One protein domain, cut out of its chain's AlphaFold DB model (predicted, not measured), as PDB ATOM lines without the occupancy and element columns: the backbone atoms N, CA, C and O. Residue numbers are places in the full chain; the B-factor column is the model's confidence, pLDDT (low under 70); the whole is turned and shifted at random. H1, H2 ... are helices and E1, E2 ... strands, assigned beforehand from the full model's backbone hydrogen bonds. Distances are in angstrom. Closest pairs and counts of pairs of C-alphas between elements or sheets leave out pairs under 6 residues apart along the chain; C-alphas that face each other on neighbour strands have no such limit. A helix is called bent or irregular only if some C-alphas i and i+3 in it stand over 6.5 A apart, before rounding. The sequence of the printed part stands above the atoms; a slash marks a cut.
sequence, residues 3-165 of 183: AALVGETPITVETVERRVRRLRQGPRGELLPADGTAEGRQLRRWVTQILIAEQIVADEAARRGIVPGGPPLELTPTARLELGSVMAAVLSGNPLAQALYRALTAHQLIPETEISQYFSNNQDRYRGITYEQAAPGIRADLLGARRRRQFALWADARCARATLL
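AT A GLANCE: This is residues 3 to 165 of the 183 residues of the protein "Malonyl CoA-ACP transacylase" of Acrocarpospora macrocephala (UniProt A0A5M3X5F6). Two long helices make a rough T, with the last turns of H6 meeting the middle of H2 at a large angle, while H3 and H4 pack on both of them. On the other side of H2 sit the small hairpin E1 E2 and helix H1, and H5 packs on the far end of H6. The printed part has 163 residues, with two named strands and then six named helices along the chain in the order E1, E2, H1, H2, H3, H4, H5, H6; the two-stranded sheet is antiparallel and the class is mostly helix. The whole is loose, with a radius of gyration of the C-alphas of 19.0 A, and only just elongated, spanning 57 by 37 by 26 A.

IN THESE COORDINATES: E1, residues 3 to 6, begins at C-alpha 3 (-27.853, 12.811, 3.133), and E2 is residues 9 to 12. H1, residues 13 to 24, is 16.6 A long. H2, residues 38 to 64, is 39.4 A long and begins at C-alpha 38 (-14.263, 15.091, -7.650). H3, residues 77 to 93, has a kink of 121 degrees near residue 85 and is irregular, with C-alphas 82 and 85 9.0 A apart. H4 is residues 95 to 105 and H5 residues 112 to 121. H6, residues 131 to 159, is 40.5 A long and ends at C-alpha 159 (-34.413, 3.234, -4.758); it has a kink of 27 degrees near residue 138 and is irregular, with C-alphas 133 and 136 7.1 A apart.

HOW THE PARTS SIT: E1 and E2 form a hairpin, with N 6 and O 9 2.9 A apart and N 11 and O 4 2.8 A apart, within hydrogen-bond range. Residues 4 to 5 of E1 also pair antiparallel with residues 163 to 164. The closest C-alphas of E1 and H2 are those of Val 6 and Ile 52, 6.5 A apart. H1 touches H2, closest at the C-alphas of Val 16 and Thr 48, 6.0 A. H2 touches H3 at 75 degrees, about perpendicular, closest at the C-alphas of Ile 50 and Val 86, 5.5 A. H2 touches H4, closest at the C-alphas of Val 57 and Ala 97, 5.9 A. Residues 155 to 159 of H6 touch H2 at 78 degrees, about perpendicular, closest at the C-alphas of Ala 53 and Cys 159, 6.4 A. H6 touches H3, closest at the C-alphas of Leu 83 and Ala 152, 5.7 A, and H4, closest at those of Thr 105 and Arg 147, 5.3 A. H5 touches H6, closest at the C-alphas of Ile 115 and Arg 139, 6.2 A; H5 and H2 are apart. Every O i to N i+4 pair is within hydrogen-bond range in H1, H2, H4 and H5, with 10 of 13 in H3 and 23 of 25 in H6.

THE WHOLE: The two C-alphas farthest apart, of Glu 14 and Gly 128, are 58.1 A apart. The links H1 to H2 and H2 to H3 are long, the printed part has no cut, and no printed residue is under 70 in pLDDT.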
ATOM      1  N   ALA A   3     -28.321  13.053   4.499       96.00
ATOM      2  CA  ALA A   3     -27.853  12.811   3.133       96.00
ATOM      3  C   ALA A   3     -28.984  12.296   2.228       96.00
ATOM      4  O   ALA A   3     -29.086  12.697   1.071       96.00
ATOM      5  N   ALA A   4     -29.849  11.431   2.763       97.44
ATOM      6  CA  ALA A   4     -31.017  10.909   2.061       97.44
ATOM      7  C   ALA A   4     -32.143  10.520   3.031       97.44
ATOM      8  O   ALA A   4     -31.894  10.290   4.215       97.44
ATOM      9  N   LEU A   5     -33.365  10.398   2.518       97.75
ATOM     10  CA  LEU A   5     -34.523   9.824   3.207       97.75
ATOM     11  C   LEU A   5     -35.030   8.604   2.435       97.75
ATOM     12  O   LEU A   5     -35.275   8.685   1.231       97.75
ATOM     13  N   VAL A   6     -35.214   7.489   3.139       97.19
ATOM     14  CA  VAL A   6     -35.877   6.281   2.634       97.19
ATOM     15  C   VAL A   6     -37.210   6.165   3.360       97.19
ATOM     16  O   VAL A   6     -37.259   5.764   4.520       97.19
ATOM     17  N   GLY A   7     -38.291   6.604   2.711       93.31
ATOM     18  CA  GLY A   7     -39.549   6.849   3.421       93.31
ATOM     19  C   GLY A   7     -39.336   7.891   4.522       93.31
ATOM     20  O   GLY A   7     -38.903   9.005   4.241       93.31
ATOM     21  N   GLU A   8     -39.592   7.509   5.771       93.56
ATOM     22  CA  GLU A   8     -39.365   8.357   6.950       93.56
ATOM     23  C   GLU A   8     -37.986   8.135   7.596       93.56
ATOM     24  O   GLU A   8     -37.608   8.852   8.520       93.56
ATOM     25  N   THR A   9     -37.209   7.157   7.120       97.19
ATOM     26  CA  THR A   9     -35.925   6.793   7.722       97.19
ATOM     27  C   THR A   9     -34.785   7.652   7.160       97.19
ATOM     28  O   THR A   9     -34.497   7.588   5.960       97.19
ATOM     29  N   PRO A  10     -34.084   8.441   7.999       97.56
ATOM     30  CA  PRO A  10     -32.977   9.269   7.545       97.56
ATOM     31  C   PRO A  10     -31.668   8.483   7.431       97.56
ATOM     32  O   PRO A  10     -31.198   7.862   8.384       97.56
ATOM     33  N   ILE A  11     -31.001   8.627   6.288       98.12
ATOM     34  CA  ILE A  11     -29.582   8.312   6.126       98.12
ATOM     35  C   ILE A  11     -28.796   9.589   6.415       98.12
ATOM     36  O   ILE A  11     -28.865  10.569   5.671       98.12
ATOM     37  N   THR A  12     -28.059   9.611   7.525       98.06
ATOM     38  CA  THR A  12     -27.304  10.800   7.945       98.06
ATOM     39  C   THR A  12     -25.979  10.921   7.198       98.06
ATOM     40  O   THR A  12     -25.364   9.921   6.818       98.06
ATOM     41  N   VAL A  13     -25.491  12.156   7.050       97.31
ATOM     42  CA  VAL A  13     -24.144  12.417   6.506       97.31
ATOM     43  C   VAL A  13     -23.082  11.685   7.325       97.31
ATOM     44  O   VAL A  13     -22.172  11.087   6.767       97.31
ATOM     45  N   GLU A  14     -23.228  11.651   8.649       97.69
ATOM     46  CA  GLU A  14     -22.293  10.949   9.527       97.69
ATOM     47  C   GLU A  14     -22.213   9.443   9.218       97.69
ATOM     48  O   GLU A  14     -21.119   8.874   9.196       97.69
ATOM     49  N   THR A  15     -23.349   8.798   8.928       98.06
ATOM     50  CA  THR A  15     -23.391   7.387   8.519       98.06
ATOM     51  C   THR A  15     -22.674   7.169   7.186       98.06
ATOM     52  O   THR A  15     -21.911   6.205   7.065       98.06
ATOM     53  N   VAL A  16     -22.861   8.072   6.215       97.62
ATOM     54  CA  VAL A  16     -22.145   8.044   4.926       97.62
ATOM     55  C   VAL A  16     -20.639   8.148   5.159       97.62
ATOM     56  O   VAL A  16     -19.893   7.256   4.757       97.62
ATOM     57  N   GLU A  17     -20.187   9.167   5.890       96.12
ATOM     58  CA  GLU A  17     -18.767   9.391   6.182       96.12
ATOM     59  C   GLU A  17     -18.135   8.220   6.941       96.12
ATOM     60  O   GLU A  17     -17.022   7.781   6.649       96.12
ATOM     61  N   ARG A  18     -18.864   7.645   7.902       97.25
ATOM     62  CA  ARG A  18     -18.414   6.460   8.641       97.25
ATOM     63  C   ARG A  18     -18.267   5.246   7.727       97.25
ATOM     64  O   ARG A  18     -17.365   4.433   7.929       97.25
ATOM     65  N   ARG A  19     -19.148   5.077   6.737       96.75
ATOM     66  CA  ARG A  19     -19.024   4.001   5.743       96.75
ATOM     67  C   ARG A  19     -17.845   4.249   4.799       96.75
ATOM     68  O   ARG A  19     -17.085   3.311   4.583       96.75
ATOM     69  N   VAL A  20     -17.639   5.478   4.321       96.44
ATOM     70  CA  VAL A  20     -16.472   5.846   3.493       96.44
ATOM     71  C   VAL A  20     -15.165   5.562   4.236       96.44
ATOM     72  O   VAL A  20     -14.308   4.858   3.704       96.44
ATOM     73  N   ARG A  21     -15.030   6.003   5.496       95.88
ATOM     74  CA  ARG A  21     -13.834   5.722   6.314       95.88
ATOM     75  C   ARG A  21     -13.559   4.227   6.464       95.88
ATOM     76  O   ARG A  21     -12.420   3.807   6.303       95.88
ATOM     77  N   ARG A  22     -14.594   3.415   6.704       95.19
ATOM     78  CA  ARG A  22     -14.445   1.950   6.774       95.19
ATOM     79  C   ARG A  22     -13.956   1.347   5.459       95.19
ATOM     80  O   ARG A  22     -13.126   0.449   5.493       95.19
ATOM     81  N   LEU A  23     -14.438   1.836   4.313       94.25
ATOM     82  CA  LEU A  23     -13.954   1.378   3.006       94.25
ATOM     83  C   LEU A  23     -12.475   1.732   2.797       94.25
ATOM     84  O   LEU A  23     -11.710   0.880   2.355       94.25
ATOM     85  N   ARG A  24     -12.060   2.947   3.182       94.75
ATOM     86  CA  ARG A  24     -10.652   3.387   3.138       94.75
ATOM     87  C   ARG A  24      -9.729   2.600   4.067       94.75
ATOM     88  O   ARG A  24      -8.552   2.471   3.779       94.75
ATOM     89  N   GLN A  25     -10.250   2.085   5.175       94.75
ATOM     90  CA  GLN A  25      -9.496   1.240   6.110       94.75
ATOM     91  C   GLN A  25      -9.509  -0.244   5.711       94.75
ATOM     92  O   GLN A  25      -8.877  -1.065   6.370       94.75
ATOM     93  N   GLY A  26     -10.263  -0.607   4.669       92.81
ATOM     94  CA  GLY A  26     -10.387  -1.981   4.202       92.81
ATOM     95  C   GLY A  26      -9.271  -2.406   3.237       92.81
ATOM     96  O   GLY A  26      -8.471  -1.581   2.799       92.81
ATOM     97  N   PRO A  27      -9.267  -3.682   2.803       90.38
ATOM     98  CA  PRO A  27      -8.201  -4.267   1.974       90.38
ATOM     99  C   PRO A  27      -7.940  -3.587   0.622       90.38
ATOM    100  O   PRO A  27      -6.920  -3.834  -0.005       90.38
ATOM    101  N   ARG A  28      -8.884  -2.775   0.132       87.75
ATOM    102  CA  ARG A  28      -8.769  -2.019  -1.127       87.75
ATOM    103  C   ARG A  28      -8.803  -0.508  -0.906       87.75
ATOM    104  O   ARG A  28      -9.058   0.240  -1.843       87.75
ATOM    105  N   GLY A  29      -8.591  -0.066   0.329       90.44
ATOM    106  CA  GLY A  29      -8.713   1.332   0.715       90.44
ATOM    107  C   GLY A  29      -7.761   2.263  -0.030       90.44
ATOM    108  O   GLY A  29      -8.168   3.355  -0.418       90.44
ATOM    109  N   GLU A  30      -6.543   1.796  -0.309       92.00
ATOM    110  CA  GLU A  30      -5.516   2.532  -1.062       92.00
ATOM    111  C   GLU A  30      -5.909   2.805  -2.523       92.00
ATOM    112  O   GLU A  30      -5.404   3.741  -3.132       92.00
ATOM    113  N   LEU A  31      -6.843   2.022  -3.081       92.56
ATOM    114  CA  LEU A  31      -7.351   2.204  -4.445       92.56
ATOM    115  C   LEU A  31      -8.486   3.233  -4.522       92.56
ATOM    116  O   LEU A  31      -8.962   3.548  -5.613       92.56
ATOM    117  N   LEU A  32      -8.985   3.710  -3.378       93.06
ATOM    118  CA  LEU A  32     -10.118   4.625  -3.345       93.06
ATOM    119  C   LEU A  32      -9.658   6.068  -3.582       93.06
ATOM    120  O   LEU A  32      -8.680   6.499  -2.966       93.06
ATOM    121  N   PRO A  33     -10.394   6.856  -4.391       92.69
ATOM    122  CA  PRO A  33     -10.051   8.251  -4.658       92.69
ATOM    123  C   PRO A  33      -9.861   9.059  -3.380       92.69
ATOM    124  O   PRO A  33     -10.594   8.820  -2.427       92.69
ATOM    125  N   ALA A  34      -8.926  10.007  -3.333       88.88
ATOM    126  CA  ALA A  34      -8.666  10.813  -2.137       88.88
ATOM    127  C   ALA A  34      -9.865  11.694  -1.728       88.88
ATOM    128  O   ALA A  34     -10.740  12.009  -2.535       88.88
ATOM    129  N   ASP A  35      -9.914  12.095  -0.456       86.31
ATOM    130  CA  ASP A  35     -10.911  13.066   0.004       86.31
ATOM    131  C   ASP A  35     -10.659  14.444  -0.637       86.31
ATOM    132  O   ASP A  35      -9.530  14.805  -0.967       86.31
ATOM    133  N   GLY A  36     -11.728  15.215  -0.846       84.25
ATOM    134  CA  GLY A  36     -11.661  16.546  -1.464       84.25
ATOM    135  C   GLY A  36     -11.594  16.561  -2.999       84.25
ATOM    136  O   GLY A  36     -11.853  17.608  -3.594       84.25
ATOM    137  N   THR A  37     -11.342  15.426  -3.662       90.38
ATOM    138  CA  THR A  37     -11.372  15.336  -5.136       90.38
ATOM    139  C   THR A  37     -12.794  15.156  -5.679       90.38
ATOM    140  O   THR A  37     -13.729  14.844  -4.933       90.38
ATOM    141  N   ALA A  38     -12.982  15.355  -6.988       88.06
ATOM    142  CA  ALA A  38     -14.263  15.091  -7.650       88.06
ATOM    143  C   ALA A  38     -14.649  13.608  -7.542       88.06
ATOM    144  O   ALA A  38     -15.774  13.275  -7.179       88.06
ATOM    145  N   GLU A  39     -13.688  12.714  -7.752       89.19
ATOM    146  CA  GLU A  39     -13.852  11.269  -7.621       89.19
ATOM    147  C   GLU A  39     -14.143  10.864  -6.166       89.19
ATOM    148  O   GLU A  39     -14.950   9.967  -5.925       89.19
ATOM    149  N   GLY A  40     -13.564  11.559  -5.178       91.81
ATOM    150  CA  GLY A  40     -13.900  11.388  -3.763       91.81
ATOM    151  C   GLY A  40     -15.348  11.781  -3.452       91.81
ATOM    152  O   GLY A  40     -16.055  11.064  -2.738       91.81
ATOM    153  N   ARG A  41     -15.846  12.874  -4.052       92.00
ATOM    154  CA  ARG A  41     -17.274  13.241  -3.974       92.00
ATOM    155  C   ARG A  41     -18.164  12.184  -4.630       92.00
ATOM    156  O   ARG A  41     -19.199  11.836  -4.060       92.00
ATOM    157  N   GLN A  42     -17.746  11.612  -5.762       91.31
ATOM    158  CA  GLN A  42     -18.474  10.514  -6.410       91.31
ATOM    159  C   GLN A  42     -18.497   9.237  -5.562       91.31
ATOM    160  O   GLN A  42     -19.548   8.604  -5.448       91.31
ATOM    161  N   LEU A  43     -17.395   8.891  -4.888       92.94
ATOM    162  CA  LEU A  43     -17.365   7.784  -3.930       92.94
ATOM    163  C   LEU A  43     -18.398   7.991  -2.813       92.94
ATOM    164  O   LEU A  43     -19.145   7.070  -2.485       92.94
ATOM    165  N   ARG A  44     -18.494   9.208  -2.263       94.81
ATOM    166  CA  ARG A  44     -19.511   9.574  -1.260       94.81
ATOM    167  C   ARG A  44     -20.942   9.382  -1.769       94.81
ATOM    168  O   ARG A  44     -21.774   8.805  -1.063       94.81
ATOM    169  N   ARG A  45     -21.233   9.840  -2.992       95.00
ATOM    170  CA  ARG A  45     -22.545   9.651  -3.635       95.00
ATOM    171  C   ARG A  45     -22.855   8.168  -3.827       95.00
ATOM    172  O   ARG A  45     -23.928   7.712  -3.441       95.00
ATOM    173  N   TRP A  46     -21.898   7.387  -4.322       95.31
ATOM    174  CA  TRP A  46     -22.052   5.940  -4.496       95.31
ATOM    175  C   TRP A  46     -22.289   5.203  -3.170       95.31
ATOM    176  O   TRP A  46     -23.200   4.382  -3.074       95.31
ATOM    177  N   VAL A  47     -21.544   5.546  -2.114       96.81
ATOM    178  CA  VAL A  47     -21.777   5.005  -0.765       96.81
ATOM    179  C   VAL A  47     -23.181   5.345  -0.263       96.81
ATOM    180  O   VAL A  47     -23.817   4.513   0.382       96.81
ATOM    181  N   THR A  48     -23.694   6.530  -0.587       97.69
ATOM    182  CA  THR A  48     -25.068   6.912  -0.238       97.69
ATOM    183  C   THR A  48     -26.090   6.010  -0.933       97.69
ATOM    184  O   THR A  48     -27.010   5.531  -0.274       97.69
ATOM    185  N   GLN A  49     -25.889   5.680  -2.215       97.25
ATOM    186  CA  GLN A  49     -26.748   4.730  -2.937       97.25
ATOM    187  C   GLN A  49     -26.727   3.329  -2.307       97.25
ATOM    188  O   GLN A  49     -27.774   2.697  -2.180       97.25
ATOM    189  N   ILE A  50     -25.561   2.857  -1.846       97.69
ATOM    190  CA  ILE A  50     -25.463   1.588  -1.106       97.69
ATOM    191  C   ILE A  50     -26.283   1.636   0.180       97.69
ATOM    192  O   ILE A  50     -27.030   0.704   0.454       97.69
ATOM    193  N   LEU A  51     -26.159   2.703   0.969       98.25
ATOM    194  CA  LEU A  51     -26.870   2.818   2.244       98.25
ATOM    195  C   LEU A  51     -28.389   2.895   2.050       98.25
ATOM    196  O   LEU A  51     -29.131   2.284   2.814       98.25
ATOM    197  N   ILE A  52     -28.850   3.583   1.003       98.38
ATOM    198  CA  ILE A  52     -30.263   3.601   0.605       98.38
ATOM    199  C   ILE A  52     -30.739   2.192   0.247       98.38
ATOM    200  O   ILE A  52     -31.763   1.735   0.751       98.38
ATOM    201  N   ALA A  53     -29.979   1.482  -0.586       98.25
ATOM    202  CA  ALA A  53     -30.304   0.121  -0.989       98.25
ATOM    203  C   ALA A  53     -30.336  -0.857   0.196       98.25
ATOM    204  O   ALA A  53     -31.250  -1.672   0.301       98.25
ATOM    205  N   GLU A  54     -29.367  -0.767   1.111       98.38
ATOM    206  CA  GLU A  54     -29.341  -1.564   2.340       98.38
ATOM    207  C   GLU A  54     -30.562  -1.283   3.224       98.38
ATOM    208  O   GLU A  54     -31.151  -2.230   3.748       98.38
ATOM    209  N   GLN A  55     -30.982  -0.019   3.347       98.56
ATOM    210  CA  GLN A  55     -32.184   0.343   4.100       98.56
ATOM    211  C   GLN A  55     -33.452  -0.221   3.444       98.56
ATOM    212  O   GLN A  55     -34.267  -0.840   4.119       98.56
ATOM    213  N   ILE A  56     -33.585  -0.112   2.118       98.38
ATOM    214  CA  ILE A  56     -34.709  -0.693   1.365       98.38
ATOM    215  C   ILE A  56     -34.780  -2.212   1.548       98.38
ATOM    216  O   ILE A  56     -35.869  -2.772   1.699       98.38
ATOM    217  N   VAL A  57     -33.627  -2.886   1.529       98.44
ATOM    218  CA  VAL A  57     -33.533  -4.322   1.810       98.44
ATOM    219  C   VAL A  57     -34.006  -4.623   3.229       98.44
ATOM    220  O   VAL A  57     -34.793  -5.550   3.407       98.44
ATOM    221  N   ALA A  58     -33.549  -3.860   4.224       98.25
ATOM    222  CA  ALA A  58     -33.937  -4.054   5.616       98.25
ATOM    223  C   ALA A  58     -35.454  -3.883   5.808       98.25
ATOM    224  O   ALA A  58     -36.096  -4.765   6.377       98.25
ATOM    225  N   ASP A  59     -36.037  -2.820   5.252       98.12
ATOM    226  CA  ASP A  59     -37.473  -2.538   5.347       98.12
ATOM    227  C   ASP A  59     -38.317  -3.611   4.641       98.12
ATOM    228  O   ASP A  59     -39.359  -4.040   5.143       98.12
ATOM    229  N   GLU A  60     -37.885  -4.070   3.460       98.38
ATOM    230  CA  GLU A  60     -38.561  -5.148   2.731       98.38
ATOM    231  C   GLU A  60     -38.482  -6.479   3.465       98.38
ATOM    232  O   GLU A  60     -39.484  -7.194   3.540       98.38
ATOM    233  N   ALA A  61     -37.308  -6.812   3.994       98.31
ATOM    234  CA  ALA A  61     -37.111  -8.041   4.731       98.31
ATOM    235  C   ALA A  61     -37.944  -8.046   6.017       98.31
ATOM    236  O   ALA A  61     -38.674  -9.009   6.249       98.31
ATOM    237  N   ALA A  62     -37.929  -6.951   6.784       98.12
ATOM    238  CA  ALA A  62     -38.732  -6.797   7.995       98.12
ATOM    239  C   ALA A  62     -40.229  -6.972   7.706       98.12
ATOM    240  O   ALA A  62     -40.897  -7.773   8.358       98.12
ATOM    241  N   ARG A  63     -40.751  -6.313   6.663       97.75
ATOM    242  CA  ARG A  63     -42.167  -6.429   6.277       97.75
ATOM    243  C   ARG A  63     -42.576  -7.846   5.875       97.75
ATOM    244  O   ARG A  63     -43.743  -8.201   5.989       97.75
ATOM    245  N   ARG A  64     -41.637  -8.644   5.362       97.75
ATOM    246  CA  ARG A  64     -41.870 -10.033   4.938       97.75
ATOM    247  C   ARG A  64     -41.489 -11.068   5.996       97.75
ATOM    248  O   ARG A  64     -41.630 -12.256   5.723       97.75
ATOM    249  N   GLY A  65     -40.973 -10.650   7.152       98.25
ATOM    250  CA  GLY A  65     -40.432 -11.565   8.160       98.25
ATOM    251  C   GLY A  65     -39.220 -12.368   7.670       98.25
ATOM    252  O   GLY A  65     -39.003 -13.491   8.118       98.25
ATOM    253  N   ILE A  66     -38.448 -11.832   6.721       98.38
ATOM    254  CA  ILE A  66     -37.252 -12.492   6.186       98.38
ATOM    255  C   ILE A  66     -36.077 -12.220   7.116       98.38
ATOM    256  O   ILE A  66     -35.759 -11.072   7.422       98.38
ATOM    257  N   VAL A  67     -35.393 -13.291   7.504       97.25
ATOM    258  CA  VAL A  67     -34.160 -13.251   8.293       97.25
ATOM    259  C   VAL A  67     -32.959 -13.666   7.436       97.25
ATOM    260  O   VAL A  67     -33.139 -14.339   6.414       97.25
ATOM    261  N   PRO A  68     -31.724 -13.283   7.810       96.62
ATOM    262  CA  PRO A  68     -30.531 -13.761   7.123       96.62
ATOM    263  C   PRO A  68     -30.439 -15.290   7.173       96.62
ATOM    264  O   PRO A  68     -30.654 -15.895   8.221       96.62
ATOM    265  N   GLY A  69     -30.090 -15.922   6.054       91.62
ATOM    266  CA  GLY A  69     -29.943 -17.376   5.987       91.62
ATOM    267  C   GLY A  69     -29.764 -17.894   4.565       91.62
ATOM    268  O   GLY A  69     -29.974 -17.162   3.596       91.62
ATOM    269  N   GLY A  70     -29.390 -19.169   4.443       90.56
ATOM    270  CA  GLY A  70     -29.032 -19.814   3.177       90.56
ATOM    271  C   GLY A  70     -27.538 -19.697   2.842       90.56
ATOM    272  O   GLY A  70     -26.804 -18.991   3.534       90.56
ATOM    273  N   PRO A  71     -27.074 -20.396   1.792       91.31
ATOM    274  CA  PRO A  71     -25.668 -20.371   1.409       91.31
ATOM    275  C   PRO A  71     -25.242 -18.973   0.923       91.31
ATOM    276  O   PRO A  71     -26.083 -18.234   0.379       91.31
ATOM    277  N   PRO A  72     -23.952 -18.614   1.079       90.12
ATOM    278  CA  PRO A  72     -23.393 -17.405   0.488       90.12
ATOM    279  C   PRO A  72     -23.674 -17.337  -1.015       90.12
ATOM    280  O   PRO A  72     -23.543 -18.328  -1.736       90.12
ATOM    281  N   LEU A  73     -24.092 -16.163  -1.485       91.00
ATOM    282  CA  LEU A  73     -24.273 -15.889  -2.904       91.00
ATOM    283  C   LEU A  73     -22.976 -15.333  -3.498       91.00
ATOM    284  O   LEU A  73     -22.678 -14.149  -3.351       91.00
ATOM    285  N   GLU A  74     -22.252 -16.175  -4.227       90.88
ATOM    286  CA  GLU A  74     -21.089 -15.748  -5.003       90.88
ATOM    287  C   GLU A  74     -21.517 -15.173  -6.359       90.88
ATOM    288  O   GLU A  74     -22.236 -15.809  -7.133       90.88
ATOM    289  N   LEU A  75     -21.081 -13.944  -6.654       94.12
ATOM    290  CA  LEU A  75     -21.407 -13.252  -7.901       94.12
ATOM    291  C   LEU A  75     -20.240 -13.317  -8.889       94.12
ATOM    292  O   LEU A  75     -19.174 -12.742  -8.642       94.12
ATOM    293  N   THR A  76     -20.490 -13.942 -10.041       94.88
ATOM    294  CA  THR A  76     -19.587 -13.915 -11.201       94.88
ATOM    295  C   THR A  76     -19.432 -12.487 -11.747       94.88
ATOM    296  O   THR A  76     -20.295 -11.638 -11.496       94.88
ATOM    297  N   PRO A  77     -18.378 -12.188 -12.532       95.25
ATOM    298  CA  PRO A  77     -18.232 -10.881 -13.173       95.25
ATOM    299  C   PRO A  77     -19.467 -10.466 -13.989       95.25
ATOM    300  O   PRO A  77     -19.962  -9.354 -13.823       95.25
ATOM    301  N   THR A  78     -20.036 -11.381 -14.780       93.75
ATOM    302  CA  THR A  78     -21.267 -11.138 -15.550       93.75
ATOM    303  C   THR A  78     -22.453 -10.817 -14.645       93.75
ATOM    304  O   THR A  78     -23.162  -9.846 -14.884       93.75
ATOM    305  N   ALA A  79     -22.633 -11.566 -13.553       94.94
ATOM    306  CA  ALA A  79     -23.706 -11.304 -12.599       94.94
ATOM    307  C   ALA A  79     -23.584  -9.915 -11.949       94.94
ATOM    308  O   ALA A  79     -24.593  -9.248 -11.731       94.94
ATOM    309  N   ARG A  80     -22.358  -9.459 -11.655       96.12
ATOM    310  CA  ARG A  80     -22.109  -8.114 -11.111       96.12
ATOM    311  C   ARG A  80     -22.460  -7.018 -12.114       96.12
ATOM    312  O   ARG A  80     -23.023  -6.008 -11.707       96.12
ATOM    313  N   LEU A  81     -22.155  -7.226 -13.395       94.56
ATOM    314  CA  LEU A  81     -22.531  -6.296 -14.463       94.56
ATOM    315  C   LEU A  81     -24.053  -6.207 -14.616       94.56
ATOM    316  O   LEU A  81     -24.592  -5.109 -14.646       94.56
ATOM    317  N   GLU A  82     -24.750  -7.346 -14.629       94.62
ATOM    318  CA  GLU A  82     -26.216  -7.401 -14.745       94.62
ATOM    319  C   GLU A  82     -26.952  -6.734 -13.573       94.62
ATOM    320  O   GLU A  82     -28.037  -6.190 -13.755       94.62
ATOM    321  N   LEU A  83     -26.383  -6.794 -12.366       95.75
ATOM    322  CA  LEU A  83     -26.950  -6.182 -11.161       95.75
ATOM    323  C   LEU A  83     -26.616  -4.689 -11.028       95.75
ATOM    324  O   LEU A  83     -27.276  -3.979 -10.272       95.75
ATOM    325  N   GLY A  84     -25.565  -4.219 -11.700       94.50
ATOM    326  CA  GLY A  84     -24.980  -2.905 -11.452       94.50
ATOM    327  C   GLY A  84     -24.178  -2.835 -10.144       94.50
ATOM    328  O   GLY A  84     -24.266  -3.691  -9.258       94.50
ATOM    329  N   SER A  85     -23.361  -1.785 -10.012       93.31
ATOM    330  CA  SER A  85     -22.355  -1.677  -8.941       93.31
ATOM    331  C   SER A  85     -22.955  -1.663  -7.531       93.31
ATOM    332  O   SER A  85     -22.400  -2.284  -6.625       93.31
ATOM    333  N   VAL A  86     -24.095  -0.989  -7.340       95.50
ATOM    334  CA  VAL A  86     -24.743  -0.837  -6.029       95.50
ATOM    335  C   VAL A  86     -25.329  -2.169  -5.558       95.50
ATOM    336  O   VAL A  86     -24.956  -2.648  -4.489       95.50
ATOM    337  N   MET A  87     -26.189  -2.818  -6.354       97.06
ATOM    338  CA  MET A  87     -26.791  -4.099  -5.955       97.06
ATOM    339  C   MET A  87     -25.756  -5.214  -5.852       97.06
ATOM    340  O   MET A  87     -25.844  -6.042  -4.943       97.06
ATOM    341  N   ALA A  88     -24.744  -5.225  -6.724       97.00
ATOM    342  CA  ALA A  88     -23.639  -6.167  -6.611       97.00
ATOM    343  C   ALA A  88     -22.885  -6.003  -5.281       97.00
ATOM    344  O   ALA A  88     -22.563  -7.007  -4.639       97.00
ATOM    345  N   ALA A  89     -22.624  -4.766  -4.840       95.50
ATOM    346  CA  ALA A  89     -21.978  -4.496  -3.554       95.50
ATOM    347  C   ALA A  89     -22.853  -4.942  -2.372       95.50
ATOM    348  O   ALA A  89     -22.367  -5.652  -1.491       95.50
ATOM    349  N   VAL A  90     -24.146  -4.602  -2.394       97.31
ATOM    350  CA  VAL A  90     -25.102  -4.988  -1.343       97.31
ATOM    351  C   VAL A  90     -25.213  -6.509  -1.232       97.31
ATOM    352  O   VAL A  90     -25.041  -7.055  -0.145       97.31
ATOM    353  N   LEU A  91     -25.419  -7.221  -2.343       97.50
ATOM    354  CA  LEU A  91     -25.528  -8.683  -2.326       97.50
ATOM    355  C   LEU A  91     -24.224  -9.376  -1.923       97.50
ATOM    356  O   LEU A  91     -24.280 -10.415  -1.272       97.50
ATOM    357  N   SER A  92     -23.059  -8.809  -2.249       94.50
ATOM    358  CA  SER A  92     -21.769  -9.397  -1.851       94.50
ATOM    359  C   SER A  92     -21.506  -9.286  -0.346       94.50
ATOM    360  O   SER A  92     -20.828 -10.139   0.212       94.50
ATOM    361  N   GLY A  93     -22.001  -8.230   0.306       90.62
ATOM    362  CA  GLY A  93     -21.663  -7.910   1.698       90.62
ATOM    363  C   GLY A  93     -22.773  -8.151   2.720       90.62
ATOM    364  O   GLY A  93     -22.517  -8.030   3.916       90.62
ATOM    365  N   ASN A  94     -24.002  -8.452   2.286       96.00
ATOM    366  CA  ASN A  94     -25.169  -8.471   3.166       96.00
ATOM    367  C   ASN A  94     -25.972  -9.787   3.058       96.00
ATOM    368  O   ASN A  94     -26.765  -9.955   2.124       96.00
ATOM    369  N   PRO A  95     -25.847 -10.704   4.039       97.19
ATOM    370  CA  PRO A  95     -26.614 -11.951   4.075       97.19
ATOM    371  C   PRO A  95     -28.141 -11.763   4.082       97.19
ATOM    372  O   PRO A  95     -28.859 -12.597   3.525       97.19
ATOM    373  N   LEU A  96     -28.654 -10.665   4.652       98.25
ATOM    374  CA  LEU A  96     -30.083 -10.335   4.599       98.25
ATOM    375  C   LEU A  96     -30.519 -10.008   3.168       98.25
ATOM    376  O   LEU A  96     -31.560 -10.478   2.715       98.25
ATOM    377  N   ALA A  97     -29.696  -9.259   2.429       98.25
ATOM    378  CA  ALA A  97     -29.955  -8.957   1.024       98.25
ATOM    379  C   ALA A  97     -29.969 -10.224   0.166       98.25
ATOM    380  O   ALA A  97     -30.833 -10.375  -0.694       98.25
ATOM    381  N   GLN A  98     -29.058 -11.166   0.426       98.19
ATOM    382  CA  GLN A  98     -29.036 -12.453  -0.273       98.19
ATOM    383  C   GLN A  98     -30.286 -13.293   0.026       98.19
ATOM    384  O   GLN A  98     -30.859 -13.897  -0.885       98.19
ATOM    385  N   ALA A  99     -30.736 -13.320   1.284       98.25
ATOM    386  CA  ALA A  99     -31.975 -13.991   1.671       98.25
ATOM    387  C   ALA A  99     -33.194 -13.354   0.985       98.25
ATOM    388  O   ALA A  99     -34.015 -14.063   0.399       98.25
ATOM    389  N   LEU A 100     -33.270 -12.021   0.972       98.50
ATOM    390  CA  LEU A 100     -34.335 -11.289   0.295       98.50
ATOM    391  C   LEU A 100     -34.323 -11.524  -1.222       98.50
ATOM    392  O   LEU A 100     -35.373 -11.791  -1.799       98.50
ATOM    393  N   TYR A 101     -33.153 -11.490  -1.864       98.44
ATOM    394  CA  TYR A 101     -32.991 -11.813  -3.284       98.44
ATOM    395  C   TYR A 101     -33.566 -13.192  -3.616       98.44
ATOM    396  O   TYR A 101     -34.361 -13.326  -4.552       98.44
ATOM    397  N   ARG A 102     -33.224 -14.215  -2.820       97.50
ATOM    398  CA  ARG A 102     -33.768 -15.570  -2.983       97.50
ATOM    399  C   ARG A 102     -35.287 -15.582  -2.842       97.50
ATOM    400  O   ARG A 102     -35.960 -16.145  -3.699       97.50
ATOM    401  N   ALA A 103     -35.825 -14.932  -1.812       97.81
ATOM    402  CA  ALA A 103     -37.262 -14.897  -1.560       97.81
ATOM    403  C   ALA A 103     -38.042 -14.184  -2.680       97.81
ATOM    404  O   ALA A 103     -39.023 -14.719  -3.194       97.81
ATOM    405  N   LEU A 104     -37.587 -13.002  -3.109       97.94
ATOM    406  CA  LEU A 104     -38.252 -12.211  -4.149       97.94
ATOM    407  C   LEU A 104     -38.242 -12.898  -5.514       97.94
ATOM    408  O   LEU A 104     -39.125 -12.650  -6.330       97.94
ATOM    409  N   THR A 105     -37.262 -13.761  -5.767       97.94
ATOM    410  CA  THR A 105     -37.044 -14.372  -7.083       97.94
ATOM    411  C   THR A 105     -37.319 -15.879  -7.106       97.94
ATOM    412  O   THR A 105     -37.113 -16.536  -8.131       97.94
ATOM    413  N   ALA A 106     -37.826 -16.442  -6.003       96.75
ATOM    414  CA  ALA A 106     -38.078 -17.875  -5.848       96.75
ATOM    415  C   ALA A 106     -39.038 -18.434  -6.909       96.75
ATOM    416  O   ALA A 106     -38.804 -19.518  -7.431       96.75
ATOM    417  N   HIS A 107     -40.063 -17.658  -7.269       96.56
ATOM    418  CA  HIS A 107     -41.104 -18.028  -8.233       96.56
ATOM    419  C   HIS A 107     -40.642 -18.023  -9.700       96.56
ATOM    420  O   HIS A 107     -41.405 -18.393 -10.586       96.56
ATOM    421  N   GLN A 108     -39.419 -17.564  -9.980       97.56
ATOM    422  CA  GLN A 108     -38.897 -17.518 -11.342       97.56
ATOM    423  C   GLN A 108     -38.603 -18.930 -11.848       97.56
ATOM    424  O   GLN A 108     -37.952 -19.723 -11.167       97.56
ATOM    425  N   LEU A 109     -39.060 -19.212 -13.065       95.88
ATOM    426  CA  LEU A 109     -38.874 -20.475 -13.773       95.88
ATOM    427  C   LEU A 109     -38.454 -20.183 -15.215       95.88
ATOM    428  O   LEU A 109     -38.783 -19.123 -15.755       95.88
ATOM    429  N   ILE A 110     -37.745 -21.131 -15.828       97.56
ATOM    430  CA  ILE A 110     -37.403 -21.111 -17.254       97.56
ATOM    431  C   ILE A 110     -38.153 -22.270 -17.924       97.56
ATOM    432  O   ILE A 110     -37.918 -23.421 -17.533       97.56
ATOM    433  N   PRO A 111     -39.071 -21.995 -18.869       96.88
ATOM    434  CA  PRO A 111     -39.787 -23.037 -19.592       96.88
ATOM    435  C   PRO A 111     -38.829 -23.833 -20.484       96.88
ATOM    436  O   PRO A 111     -37.835 -23.299 -20.974       96.88
ATOM    437  N   GLU A 112     -39.151 -25.105 -20.737       97.06
ATOM    438  CA  GLU A 112     -38.300 -25.992 -21.548       97.06
ATOM    439  C   GLU A 112     -38.027 -25.434 -22.944       97.06
ATOM    440  O   GLU A 112     -36.920 -25.536 -23.466       97.06
ATOM    441  N   THR A 113     -39.033 -24.775 -23.517       97.88
ATOM    442  CA  THR A 113     -38.959 -24.145 -24.835       97.88
ATOM    443  C   THR A 113     -37.882 -23.068 -24.917       97.88
ATOM    444  O   THR A 113     -37.239 -22.929 -25.948       97.88
ATOM    445  N   GLU A 114     -37.641 -22.322 -23.842       98.19
ATOM    446  CA  GLU A 114     -36.597 -21.294 -23.815       98.19
ATOM    447  C   GLU A 114     -35.202 -21.922 -23.720       98.19
ATOM    448  O   GLU A 114     -34.253 -21.433 -24.329       98.19
ATOM    449  N   ILE A 115     -35.083 -23.056 -23.025       98.19
ATOM    450  CA  ILE A 115     -33.832 -23.818 -22.913       98.19
ATOM    451  C   ILE A 115     -33.467 -24.419 -24.273       98.19
ATOM    452  O   ILE A 115     -32.322 -24.295 -24.712       98.19
ATOM    453  N   SER A 116     -34.429 -25.043 -24.961       97.50
ATOM    454  CA  SER A 116     -34.206 -25.638 -26.285       97.50
ATOM    455  C   SER A 116     -33.930 -24.587 -27.362       97.50
ATOM    456  O   SER A 116     -33.050 -24.793 -28.203       97.50
ATOM    457  N   GLN A 117     -34.602 -23.433 -27.308       98.06
ATOM    458  CA  GLN A 117     -34.314 -22.288 -28.178       98.06
ATOM    459  C   GLN A 117     -32.915 -21.729 -27.924       98.06
ATOM    460  O   GLN A 117     -32.164 -21.512 -28.872       98.06
ATOM    461  N   TYR A 118     -32.531 -21.535 -26.660       97.62
ATOM    462  CA  TYR A 118     -31.192 -21.061 -26.327       97.62
ATOM    463  C   TYR A 118     -30.115 -22.026 -26.834       97.62
ATOM    464  O   TYR A 118     -29.168 -21.586 -27.479       97.62
ATOM    465  N   PHE A 119     -30.272 -23.334 -26.607       97.81
ATOM    466  CA  PHE A 119     -29.339 -24.343 -27.118       97.81
ATOM    467  C   PHE A 119     -29.212 -24.277 -28.648       97.81
ATOM    468  O   PHE A 119     -28.106 -24.218 -29.182       97.81
ATOM    469  N   SER A 120     -30.348 -24.211 -29.348       96.94
ATOM    470  CA  SER A 120     -30.406 -24.181 -30.814       96.94
ATOM    471  C   SER A 120     -29.803 -22.901 -31.407       96.94
ATOM    472  O   SER A 120     -29.172 -22.952 -32.458       96.94
ATOM    473  N   ASN A 121     -29.934 -21.766 -30.716       97.50
ATOM    474  CA  ASN A 121     -29.377 -20.479 -31.145       97.50
ATOM    475  C   ASN A 121     -27.880 -20.317 -30.831       97.50
ATOM    476  O   ASN A 121     -27.266 -19.373 -31.317       97.50
ATOM    477  N   ASN A 122     -27.295 -21.205 -30.021       96.88
ATOM    478  CA  ASN A 122     -25.902 -21.131 -29.566       96.88
ATOM    479  C   ASN A 122     -25.150 -22.446 -29.855       96.88
ATOM    480  O   ASN A 122     -24.359 -22.917 -29.037       96.88
ATOM    481  N   GLN A 123     -25.418 -23.089 -31.000       93.69
ATOM    482  CA  GLN A 123     -24.810 -24.383 -31.352       93.69
ATOM    483  C   GLN A 123     -23.277 -24.344 -31.424       93.69
ATOM    484  O   GLN A 123     -22.618 -25.358 -31.202       93.69
ATOM    485  N   ASP A 124     -22.690 -23.183 -31.707       96.31
ATOM    486  CA  ASP A 124     -21.247 -22.951 -31.664       96.31
ATOM    487  C   ASP A 124     -20.665 -23.135 -30.254       96.31
ATOM    488  O   ASP A 124     -19.599 -23.736 -30.109       96.31
ATOM    489  N   ARG A 125     -21.396 -22.704 -29.218       94.69
ATOM    490  CA  ARG A 125     -21.024 -22.869 -27.804       94.69
ATOM    491  C   ARG A 125     -21.153 -24.314 -27.314       94.69
ATOM    492  O   ARG A 125     -20.466 -24.690 -26.368       94.69
ATOM    493  N   TYR A 126     -22.014 -25.113 -27.943       95.44
ATOM    494  CA  TYR A 126     -22.347 -26.478 -27.512       95.44
ATOM    495  C   TYR A 126     -21.891 -27.570 -28.490       95.44
ATOM    496  O   TYR A 126     -22.429 -28.676 -28.490       95.44
ATOM    497  N   ARG A 127     -20.886 -27.292 -29.330       94.81
ATOM    498  CA  ARG A 127     -20.344 -28.284 -30.273       94.81
ATOM    499  C   ARG A 127     -19.911 -29.561 -29.551       94.81
ATOM    500  O   ARG A 127     -19.108 -29.516 -28.625       94.81
ATOM    501  N   GLY A 128     -20.419 -30.701 -30.018       94.62
ATOM    502  CA  GLY A 128     -20.097 -32.017 -29.456       94.62
ATOM    503  C   GLY A 128     -20.787 -32.337 -28.125       94.62
ATOM    504  O   GLY A 128     -20.474 -33.365 -27.533       94.62
ATOM    505  N   ILE A 129     -21.716 -31.495 -27.662       96.69
ATOM    506  CA  ILE A 129     -22.503 -31.699 -26.440       96.69
ATOM    507  C   ILE A 129     -23.968 -31.886 -26.841       96.69
ATOM    508  O   ILE A 129     -24.495 -31.112 -27.644       96.69
ATOM    509  N   THR A 130     -24.640 -32.907 -26.303       96.62
ATOM    510  CA  THR A 130     -26.069 -33.113 -26.583       96.62
ATOM    511  C   THR A 130     -26.932 -32.111 -25.820       96.62
ATOM    512  O   THR A 130     -26.507 -31.505 -24.831       96.62
ATOM    513  N   TYR A 131     -28.180 -31.948 -26.255       96.50
ATOM    514  CA  TYR A 131     -29.130 -31.089 -25.559       96.50
ATOM    515  C   TYR A 131     -29.314 -31.512 -24.096       96.50
ATOM    516  O   TYR A 131     -29.252 -30.675 -23.200       96.50
ATOM    517  N   GLU A 132     -29.459 -32.811 -23.837       97.06
ATOM    518  CA  GLU A 132     -29.674 -33.377 -22.503       97.06
ATOM    519  C   GLU A 132     -28.506 -33.066 -21.561       97.06
ATOM    520  O   GLU A 132     -28.710 -32.796 -20.378       97.06
ATOM    521  N   GLN A 133     -27.280 -33.059 -22.094       97.25
ATOM    522  CA  GLN A 133     -26.075 -32.708 -21.345       97.25
ATOM    523  C   GLN A 133     -26.003 -31.202 -21.044       97.25
ATOM    524  O   GLN A 133     -25.598 -30.809 -19.950       97.25
ATOM    525  N   ALA A 134     -26.396 -30.349 -21.994       97.44
ATOM    526  CA  ALA A 134     -26.307 -28.895 -21.856       97.44
ATOM    527  C   ALA A 134     -27.480 -28.272 -21.072       97.44
ATOM    528  O   ALA A 134     -27.306 -27.249 -20.401       97.44
ATOM    529  N   ALA A 135     -28.672 -28.872 -21.141       97.50
ATOM    530  CA  ALA A 135     -29.921 -28.302 -20.641       97.50
ATOM    531  C   ALA A 135     -29.887 -27.895 -19.153       97.50
ATOM    532  O   ALA A 135     -30.366 -26.798 -18.845       97.50
ATOM    533  N   PRO A 136     -29.303 -28.671 -18.212       97.88
ATOM    534  CA  PRO A 136     -29.226 -28.258 -16.809       97.88
ATOM    535  C   PRO A 136     -28.407 -26.979 -16.598       97.88
ATOM    536  O   PRO A 136     -28.825 -26.097 -15.845       97.88
ATOM    537  N   GLY A 137     -27.268 -26.853 -17.290       96.75
ATOM    538  CA  GLY A 137     -26.407 -25.671 -17.217       96.75
ATOM    539  C   GLY A 137     -27.078 -24.442 -17.822       96.75
ATOM    540  O   GLY A 137     -27.141 -23.395 -17.183       96.75
ATOM    541  N   ILE A 138     -27.685 -24.599 -19.004       97.69
ATOM    542  CA  ILE A 138     -28.468 -23.537 -19.655       97.69
ATOM    543  C   ILE A 138     -29.597 -23.067 -18.737       97.69
ATOM    544  O   ILE A 138     -29.774 -21.866 -18.534       97.69
ATOM    545  N   ARG A 139     -30.345 -24.000 -18.135       98.12
ATOM    546  CA  ARG A 139     -31.423 -23.669 -17.197       98.12
ATOM    547  C   ARG A 139     -30.904 -22.844 -16.024       98.12
ATOM    548  O   ARG A 139     -31.532 -21.848 -15.673       98.12
ATOM    549  N   ALA A 140     -29.794 -23.258 -15.413       95.44
ATOM    550  CA  ALA A 140     -29.209 -22.561 -14.274       95.44
ATOM    551  C   ALA A 140     -28.758 -21.139 -14.643       95.44
ATOM    552  O   ALA A 140     -29.075 -20.194 -13.915       95.44
ATOM    553  N   ASP A 141     -28.097 -20.977 -15.790       95.19
ATOM    554  CA  ASP A 141     -27.619 -19.685 -16.288       95.19
ATOM    555  C   ASP A 141     -28.783 -18.731 -16.588       95.19
ATOM    556  O   ASP A 141     -28.820 -17.608 -16.069       95.19
ATOM    557  N   LEU A 142     -29.772 -19.194 -17.362       97.25
ATOM    558  CA  LEU A 142     -30.954 -18.409 -17.724       97.25
ATOM    559  C   LEU A 142     -31.784 -18.036 -16.496       97.25
ATOM    560  O   LEU A 142     -32.203 -16.885 -16.349       97.25
ATOM    561  N   LEU A 143     -31.986 -18.983 -15.575       97.31
ATOM    562  CA  LEU A 143     -32.694 -18.717 -14.330       97.31
ATOM    563  C   LEU A 143     -31.933 -17.693 -13.487       97.31
ATOM    564  O   LEU A 143     -32.535 -16.749 -12.978       97.31
ATOM    565  N   GLY A 144     -30.613 -17.842 -13.366       96.38
ATOM    566  CA  GLY A 144     -29.758 -16.888 -12.670       96.38
ATOM    567  C   GLY A 144     -29.896 -15.474 -13.238       96.38
ATOM    568  O   GLY A 144     -30.140 -14.538 -12.475       96.38
ATOM    569  N   ALA A 145     -29.797 -15.324 -14.559       96.62
ATOM    570  CA  ALA A 145     -29.930 -14.035 -15.239       96.62
ATOM    571  C   ALA A 145     -31.324 -13.421 -15.043       96.62
ATOM    572  O   ALA A 145     -31.450 -12.249 -14.683       96.62
ATOM    573  N   ARG A 146     -32.388 -14.225 -15.183       97.88
ATOM    574  CA  ARG A 146     -33.772 -13.779 -14.969       97.88
ATOM    575  C   ARG A 146     -34.004 -13.289 -13.542       97.88
ATOM    576  O   ARG A 146     -34.584 -12.222 -13.346       97.88
ATOM    577  N   ARG A 147     -33.519 -14.030 -12.542       98.00
ATOM    578  CA  ARG A 147     -33.624 -13.640 -11.128       98.00
ATOM    579  C   ARG A 147     -32.882 -12.332 -10.847       98.00
ATOM    580  O   ARG A 147     -33.453 -11.447 -10.212       98.00
ATOM    581  N   ARG A 148     -31.654 -12.171 -11.354       97.88
ATOM    582  CA  ARG A 148     -30.875 -10.928 -11.202       97.88
ATOM    583  C   ARG A 148     -31.567  -9.737 -11.849       97.88
ATOM    584  O   ARG A 148     -31.725  -8.719 -11.184       97.88
ATOM    585  N   ARG A 149     -32.073  -9.887 -13.077       97.25
ATOM    586  CA  ARG A 149     -32.849  -8.841 -13.758       97.25
ATOM    587  C   ARG A 149     -34.095  -8.444 -12.967       97.25
ATOM    588  O   ARG A 149     -34.334  -7.259 -12.768       97.25
ATOM    589  N   GLN A 150     -34.869  -9.419 -12.491       97.94
ATOM    590  CA  GLN A 150     -36.073  -9.152 -11.700       97.94
ATOM    591  C   GLN A 150     -35.746  -8.411 -10.398       97.94
ATOM    592  O   GLN A 150     -36.457  -7.483 -10.014       97.94
ATOM    593  N   PHE A 151     -34.666  -8.805  -9.722       98.06
ATOM    594  CA  PHE A 151     -34.222  -8.139  -8.505       98.06
ATOM    595  C   PHE A 151     -33.707  -6.722  -8.764       98.06
ATOM    596  O   PHE A 151     -34.063  -5.824  -8.011       98.06
ATOM    597  N   ALA A 152     -32.925  -6.509  -9.826       96.62
ATOM    598  CA  ALA A 152     -32.443  -5.184 -10.210       96.62
ATOM    599  C   ALA A 152     -33.616  -4.236 -10.499       96.62
ATOM    600  O   ALA A 152     -33.702  -3.177  -9.891       96.62
ATOM    601  N   LEU A 153     -34.596  -4.670 -11.302       97.00
ATOM    602  CA  LEU A 153     -35.806  -3.885 -11.581       97.00
ATOM    603  C   LEU A 153     -36.604  -3.558 -10.313       97.00
ATOM    604  O   LEU A 153     -37.092  -2.439 -10.152       97.00
ATOM    605  N   TRP A 154     -36.744  -4.527  -9.405       98.00
ATOM    606  CA  TRP A 154     -37.373  -4.287  -8.109       98.00
ATOM    607  C   TRP A 154     -36.595  -3.242  -7.304       98.00
ATOM    608  O   TRP A 154     -37.198  -2.298  -6.798       98.00
ATOM    609  N   ALA A 155     -35.275  -3.391  -7.193       96.81
ATOM    610  CA  ALA A 155     -34.439  -2.500  -6.406       96.81
ATOM    611  C   ALA A 155     -34.445  -1.080  -6.975       96.81
ATOM    612  O   ALA A 155     -34.678  -0.142  -6.219       96.81
ATOM    613  N   ASP A 156     -34.299  -0.922  -8.290       95.06
ATOM    614  CA  ASP A 156     -34.342   0.371  -8.977       95.06
ATOM    615  C   ASP A 156     -35.656   1.102  -8.695       95.06
ATOM    616  O   ASP A 156     -35.654   2.255  -8.260       95.06
ATOM    617  N   ALA A 157     -36.791   0.409  -8.836       96.62
ATOM    618  CA  ALA A 157     -38.106   0.982  -8.560       96.62
ATOM    619  C   ALA A 157     -38.274   1.419  -7.093       96.62
ATOM    620  O   ALA A 157     -39.021   2.355  -6.804       96.62
ATOM    621  N   ARG A 158     -37.605   0.751  -6.145       96.81
ATOM    622  CA  ARG A 158     -37.635   1.136  -4.727       96.81
ATOM    623  C   ARG A 158     -36.663   2.268  -4.414       96.81
ATOM    624  O   ARG A 158     -37.059   3.205  -3.727       96.81
ATOM    625  N   CYS A 159     -35.441   2.209  -4.935       94.44
ATOM    626  CA  CYS A 159     -34.413   3.234  -4.758       94.44
ATOM    627  C   CYS A 159     -34.848   4.572  -5.357       94.44
ATOM    628  O   CYS A 159     -34.608   5.609  -4.748       94.44
ATOM    629  N   ALA A 160     -35.578   4.556  -6.475       93.31
ATOM    630  CA  ALA A 160     -36.140   5.754  -7.100       93.31
ATOM    631  C   ALA A 160     -37.122   6.534  -6.202       93.31
ATOM    632  O   ALA A 160     -37.447   7.679  -6.500       93.31
ATOM    633  N   ARG A 161     -37.607   5.935  -5.105       95.00
ATOM    634  CA  ARG A 161     -38.497   6.588  -4.131       95.00
ATOM    635  C   ARG A 161     -37.745   7.285  -2.997       95.00
ATOM    636  O   ARG A 161     -38.391   7.925  -2.172       95.00
ATOM    637  N   ALA A 162     -36.426   7.121  -2.909       95.81
ATOM    638  CA  ALA A 162     -35.620   7.801  -1.907       95.81
ATOM    639  C   ALA A 162     -35.427   9.275  -2.281       95.81
ATOM    640  O   ALA A 162     -35.175   9.612  -3.439       95.81
ATOM    641  N   THR A 163     -35.492  10.154  -1.285       95.81
ATOM    642  CA  THR A 163     -35.211  11.581  -1.470       95.81
ATOM    643  C   THR A 163     -33.747  11.837  -1.154       95.81
ATOM    644  O   THR A 163     -33.317  11.650  -0.017       95.81
ATOM    645  N   LEU A 164     -32.978  12.278  -2.147       93.94
ATOM    646  CA  LEU A 164     -31.578  12.671  -1.988       93.94
ATOM    647  C   LEU A 164     -31.490  14.161  -1.653       93.94
ATOM    648  O   LEU A 164     -32.194  14.976  -2.248       93.94
ATOM    649  N   LEU A 165     -30.626  14.516  -0.704       92.31
ATOM    650  CA  LEU A 165     -30.358  15.910  -0.357       92.31
ATOM    651  C   LEU A 165     -29.204  16.454  -1.223       92.31
ATOM    652  O   LEU A 165     -28.389  15.663  -1.711       92.31
TER     653      LEU A 165